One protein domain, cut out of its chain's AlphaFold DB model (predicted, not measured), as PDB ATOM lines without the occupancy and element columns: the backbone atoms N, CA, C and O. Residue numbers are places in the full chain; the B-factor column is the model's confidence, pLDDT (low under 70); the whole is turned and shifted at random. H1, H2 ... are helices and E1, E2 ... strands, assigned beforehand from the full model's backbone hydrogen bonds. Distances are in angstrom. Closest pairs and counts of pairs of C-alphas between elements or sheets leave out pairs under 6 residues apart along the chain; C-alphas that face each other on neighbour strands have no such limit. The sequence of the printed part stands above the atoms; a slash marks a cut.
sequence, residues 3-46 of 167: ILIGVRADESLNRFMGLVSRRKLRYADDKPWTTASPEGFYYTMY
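Overview. This is residues 3 to 46 of the 167 residues of the protein "Putative phosphoadenosine phosphosulfate reductase family protein" of Klebsiella pneumoniae (UniProt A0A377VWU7). With little regular structure, this is a small fold of loops round a two-stranded hairpin, E1 and E2, with one short helix, H1, off to one side; residues 3 to 4 pair in parallel with residues 44 to 45 of E2. The 44 printed residues hold H1, E1, E2 in that order, an antiparallel sheet E1 - E2, and only 14 residues in named elements, class mixed. It is compact, radius of gyration of the C-alphas 10.1 A, spanning 27 by 20 by 18 A.

Arrangement. Look first at H1, residues 13 to 20, where every O i to N i+4 pair is within hydrogen-bond range. Its closest C-alpha to E1, residues 34 to 36, is Leu 19, 7.9 A from that of Thr 34. E1 and E2, residues 43 to 45, form an antiparallel hairpin at 163 degrees; find N 35 and O 44 at 2.8 A. H1 and E2 are apart.

Along the chain. Find C-alpha 13 at (114.658, 180.392, 224.718); H1 runs 10.5 A from there. E1 spans 6.8 A; E2, 6.2 A, ends at C-alpha 45, (128.526, 192.094, 224.174).

Size, cuts and confidence. The farthest C-alphas, Asp 10 and Glu 39, are 28.6 A apart. The link H1 to E1 is long. The printed part has no cut, and no printed residue is under 70 in pLDDT.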
ATOM      1  N   ILE A   3     131.302 195.119 220.095       93.69
ATOM      2  CA  ILE A   3     129.987 195.415 219.520       93.69
ATOM      3  C   ILE A   3     128.947 195.210 220.616       93.69
ATOM      4  O   ILE A   3     128.788 194.100 221.124       93.69
ATOM      5  N   LEU A   4     128.237 196.277 220.975       93.31
ATOM      6  CA  LEU A   4     127.167 196.229 221.969       93.31
ATOM      7  C   LEU A   4     125.838 195.958 221.273       93.31
ATOM      8  O   LEU A   4     125.463 196.660 220.336       93.31
ATOM      9  N   ILE A   5     125.119 194.946 221.748       92.06
ATOM     10  CA  ILE A   5     123.823 194.555 221.199       92.06
ATOM     11  C   ILE A   5     122.800 194.483 222.332       92.06
ATOM     12  O   ILE A   5     123.016 193.821 223.346       92.06
ATOM     13  N   GLY A   6     121.641 195.111 222.130       90.12
ATOM     14  CA  GLY A   6     120.517 195.109 223.073       90.12
ATOM     15  C   GLY A   6     119.687 193.819 223.091       90.12
ATOM     16  O   GLY A   6     118.473 193.891 223.241       90.12
ATOM     17  N   VAL A   7     120.305 192.650 222.895       88.50
ATOM     18  CA  VAL A   7     119.610 191.353 222.987       88.50
ATOM     19  C   VAL A   7     119.401 190.988 224.451       88.50
ATOM     20  O   VAL A   7     120.321 191.100 225.261       88.50
ATOM     21  N   ARG A   8     118.207 190.480 224.761       90.56
ATOM     22  CA  ARG A   8     117.819 190.059 226.112       90.56
ATOM     23  C   ARG A   8     117.488 188.574 226.137       90.56
ATOM     24  O   ARG A   8     116.916 188.037 225.188       90.56
ATOM     25  N   ALA A   9     117.807 187.900 227.234       89.19
ATOM     26  CA  ALA A   9     117.497 186.486 227.414       89.19
ATOM     27  C   ALA A   9     115.985 186.211 227.459       89.19
ATOM     28  O   ALA A   9     115.536 185.176 226.974       89.19
ATOM     29  N   ASP A  10     115.204 187.161 227.983       87.56
ATOM     30  CA  ASP A  10     113.737 187.094 228.080       87.56
ATOM     31  C   ASP A  10     113.041 187.087 226.701       87.56
ATOM     32  O   ASP A  10     111.855 186.783 226.584       87.56
ATOM     33  N   GLU A  11     113.765 187.401 225.619       83.56
ATOM     34  CA  GLU A  11     113.170 187.511 224.288       83.56
ATOM     35  C   GLU A  11     112.833 186.167 223.644       83.56
ATOM     36  O   GLU A  11     111.839 186.093 222.912       83.56
ATOM     37  N   SER A  12     113.648 185.134 223.873       84.31
ATOM     38  CA  SER A  12     113.367 183.759 223.451       84.31
ATOM     39  C   SER A  12     114.286 182.750 224.139       84.31
ATOM     40  O   SER A  12     115.415 183.065 224.525       84.31
ATOM     41  N   LEU A  13     113.842 181.491 224.200       85.81
ATOM     42  CA  LEU A  13     114.658 180.392 224.718       85.81
ATOM     43  C   LEU A  13     115.980 180.248 223.946       85.81
ATOM     44  O   LEU A  13     117.025 180.036 224.551       85.81
ATOM     45  N   ASN A  14     115.960 180.430 222.624       85.88
ATOM     46  CA  ASN A  14     117.169 180.351 221.799       85.88
ATOM     47  C   ASN A  14     118.190 181.440 222.168       85.88
ATOM     48  O   ASN A  14     119.389 181.163 222.215       85.88
ATOM     49  N   ARG A  15     117.730 182.665 222.473       86.19
ATOM     50  CA  ARG A  15     118.606 183.753 222.940       86.19
ATOM     51  C   ARG A  15     119.208 183.422 224.302       86.19
ATOM     52  O   ARG A  15     120.421 183.548 224.462       86.19
ATOM     53  N   PHE A  16     118.393 182.935 225.240       88.62
ATOM     54  CA  PHE A  16     118.871 182.474 226.545       88.62
ATOM     55  C   PHE A  16     119.938 181.382 226.398       88.62
ATOM     56  O   PHE A  16     121.040 181.538 226.918       88.62
ATOM     57  N   MET A  17     119.663 180.332 225.618       87.75
ATOM     58  CA  MET A  17     120.592 179.218 225.393       87.75
ATOM     59  C   MET A  17     121.918 179.676 224.771       87.75
ATOM     60  O   MET A  17     122.986 179.232 225.196       87.75
ATOM     61  N   GLY A  18     121.875 180.607 223.812       85.88
ATOM     62  CA  GLY A  18     123.079 181.201 223.222       85.88
ATOM     63  C   GLY A  18     123.909 182.018 224.222       85.88
ATOM     64  O   GLY A  18     125.140 182.010 224.168       85.88
ATOM     65  N   LEU A  19     123.254 182.691 225.170       85.94
ATOM     66  CA  LEU A  19     123.912 183.450 226.235       85.94
ATOM     67  C   LEU A  19     124.557 182.537 227.285       85.94
ATOM     68  O   LEU A  19     125.728 182.733 227.610       85.94
ATOM     69  N   VAL A  20     123.840 181.521 227.773       84.44
ATOM     70  CA  VAL A  20     124.323 180.648 228.862       84.44
ATOM     71  C   VAL A  20     125.270 179.540 228.402       84.44
ATOM     72  O   VAL A  20     125.929 178.915 229.236       84.44
ATOM     73  N   SER A  21     125.377 179.299 227.091       85.25
ATOM     74  CA  SER A  21     126.249 178.264 226.532       85.25
ATOM     75  C   SER A  21     127.677 178.373 227.073       85.25
ATOM     76  O   SER A  21     128.310 179.429 226.999       85.25
ATOM     77  N   ARG A  22     128.198 177.267 227.614       82.75
ATOM     78  CA  ARG A  22     129.599 177.143 228.061       82.75
ATOM     79  C   ARG A  22     130.564 176.831 226.915       82.75
ATOM     80  O   ARG A  22     131.764 176.896 227.109       82.75
ATOM     81  N   ARG A  23     130.038 176.489 225.733       85.31
ATOM     82  CA  ARG A  23     130.846 176.131 224.555       85.31
ATOM     83  C   ARG A  23     131.391 177.347 223.806       85.31
ATOM     84  O   ARG A  23     132.256 177.187 222.957       85.31
ATOM     85  N   LYS A  24     130.849 178.541 224.063       86.19
ATOM     86  CA  LYS A  24     131.298 179.767 223.399       86.19
ATOM     87  C   LYS A  24     132.548 180.322 224.074       86.19
ATOM     88  O   LYS A  24     132.646 180.299 225.300       86.19
ATOM     89  N   LEU A  25     133.429 180.901 223.270       87.56
ATOM     90  CA  LEU A  25     134.524 181.729 223.758       87.56
ATOM     91  C   LEU A  25     133.957 183.044 224.299       87.56
ATOM     92  O   LEU A  25     133.058 183.644 223.702       87.56
ATOM     93  N   ARG A  26     134.458 183.471 225.454       88.75
ATOM     94  CA  ARG A  26     134.016 184.667 226.179       88.75
ATOM     95  C   ARG A  26     135.207 185.594 226.359       88.75
ATOM     96  O   ARG A  26     136.345 185.152 226.274       88.75
ATOM     97  N   TYR A  27     134.938 186.868 226.617       86.12
ATOM     98  CA  TYR A  27     135.999 187.816 226.956       86.12
ATOM     99  C   TYR A  27     136.649 187.475 228.305       86.12
ATOM    100  O   TYR A  27     137.861 187.577 228.453       86.12
ATOM    101  N   ALA A  28     135.835 187.064 229.278       85.75
ATOM    102  CA  ALA A  28     136.280 186.636 230.597       85.75
ATOM    103  C   ALA A  28     135.260 185.664 231.213       85.75
ATOM    104  O   ALA A  28     134.075 185.689 230.851       85.75
ATOM    105  N   ASP A  29     135.708 184.831 232.152       82.69
ATOM    106  CA  ASP A  29     134.870 183.811 232.800       82.69
ATOM    107  C   ASP A  29     133.716 184.417 233.612       82.69
ATOM    108  O   ASP A  29     132.613 183.867 233.634       82.69
ATOM    109  N   ASP A  30     133.937 185.597 234.198       87.44
ATOM    110  CA  ASP A  30     132.958 186.368 234.970       87.44
ATOM    111  C   ASP A  30     131.932 187.115 234.094       87.44
ATOM    112  O   ASP A  30     130.979 187.700 234.610       87.44
ATOM    113  N   LYS A  31     132.089 187.096 232.761       87.75
ATOM    114  CA  LYS A  31     131.251 187.854 231.814       87.75
ATOM    115  C   LYS A  31     130.563 186.932 230.800       87.75
ATOM    116  O   LYS A  31     130.883 186.957 229.604       87.75
ATOM    117  N   PRO A  32     129.556 186.146 231.233       86.44
ATOM    118  CA  PRO A  32     128.840 185.200 230.371       86.44
ATOM    119  C   PRO A  32     128.050 185.877 229.241       86.44
ATOM    120  O   PRO A  32     127.720 185.237 228.246       86.44
ATOM    121  N   TRP A  33     127.776 187.175 229.353       88.94
ATOM    122  CA  TRP A  33     127.091 187.998 228.355       88.94
ATOM    123  C   TRP A  33     128.004 188.488 227.220       88.94
ATOM    124  O   TRP A  33     127.601 189.322 226.410       88.94
ATOM    125  N   THR A  34     129.223 187.955 227.126       91.31
ATOM    126  CA  THR A  34     130.153 188.221 226.025       91.31
ATOM    127  C   THR A  34     130.323 186.987 225.142       91.31
ATOM    128  O   THR A  34     130.186 185.848 225.603       91.31
ATOM    129  N   THR A  35     130.591 187.210 223.860       90.38
ATOM    130  CA  THR A  35     130.906 186.165 222.883       90.38
ATOM    131  C   THR A  35     132.050 186.655 222.002       90.38
ATOM    132  O   THR A  35     131.920 187.704 221.371       90.38
ATOM    133  N   ALA A  36     133.160 185.922 221.959       90.31
ATOM    134  CA  ALA A  36     134.266 186.206 221.046       90.31
ATOM    135  C   ALA A  36     133.939 185.702 219.634       90.31
ATOM    136  O   ALA A  36     133.257 184.683 219.478       90.31
ATOM    137  N   SER A  37     134.434 186.393 218.606       88.88
ATOM    138  CA  SER A  37     134.413 185.854 217.250       88.88
ATOM    139  C   SER A  37     135.299 184.600 217.169       88.88
ATOM    140  O   SER A  37     136.280 184.507 217.910       88.88
ATOM    141  N   PRO A  38     134.991 183.634 216.283       82.44
ATOM    142  CA  PRO A  38     135.804 182.423 216.125       82.44
ATOM    143  C   PRO A  38     137.288 182.713 215.855       82.44
ATOM    144  O   PRO A  38     138.153 181.947 216.258       82.44
ATOM    145  N   GLU A  39     137.563 183.844 215.207       81.81
ATOM    146  CA  GLU A  39     138.900 184.300 214.819       81.81
ATOM    147  C   GLU A  39     139.530 185.281 215.834       81.81
ATOM    148  O   GLU A  39     140.660 185.720 215.654       81.81
ATOM    149  N   GLY A  40     138.814 185.667 216.899       76.69
ATOM    150  CA  GLY A  40     139.325 186.527 217.979       76.69
ATOM    151  C   GLY A  40     139.395 188.035 217.688       76.69
ATOM    152  O   GLY A  40     139.769 188.810 218.567       76.69
ATOM    153  N   PHE A  41     139.007 188.491 216.494       84.69
ATOM    154  CA  PHE A  41     139.096 189.907 216.101       84.69
ATOM    155  C   PHE A  41     138.098 190.847 216.810       84.69
ATOM    156  O   PHE A  41     138.364 192.046 216.981       84.69
ATOM    157  N   TYR A  42     136.937 190.340 217.236       90.38
ATOM    158  CA  TYR A  42     135.914 191.160 217.889       90.38
ATOM    159  C   TYR A  42     135.102 190.398 218.935       90.38
ATOM    160  O   TYR A  42     135.012 189.171 218.919       90.38
ATOM    161  N   TYR A  43     134.488 191.160 219.839       91.31
ATOM    162  CA  TYR A  43     133.602 190.650 220.878       91.31
ATOM    163  C   TYR A  43     132.210 191.235 220.719       91.31
ATOM    164  O   TYR A  43     132.038 192.451 220.650       91.31
ATOM    165  N   THR A  44     131.214 190.364 220.735       92.62
ATOM    166  CA  THR A  44     129.815 190.754 220.845       92.62
ATOM    167  C   THR A  44     129.412 190.733 222.311       92.62
ATOM    168  O   THR A  44     129.626 189.746 223.016       92.62
ATOM    169  N   MET A  45     128.838 191.834 222.776       92.75
ATOM    170  CA  MET A  45     128.526 192.094 224.174       92.75
ATOM    171  C   MET A  45     127.037 192.402 224.335       92.75
ATOM    172  O   MET A  45     126.485 193.227 223.608       92.75
ATOM    173  N   TYR A  46     126.403 191.765 225.317       93.31
ATOM    174  CA  TYR A  46     124.971 191.889 225.596       93.31
ATOM    175  C   TYR A  46     124.735 192.506 226.985       93.31
ATOM    176  O   TYR A  46     124.407 191.786 227.924       93.31
TER     177      TYR A  46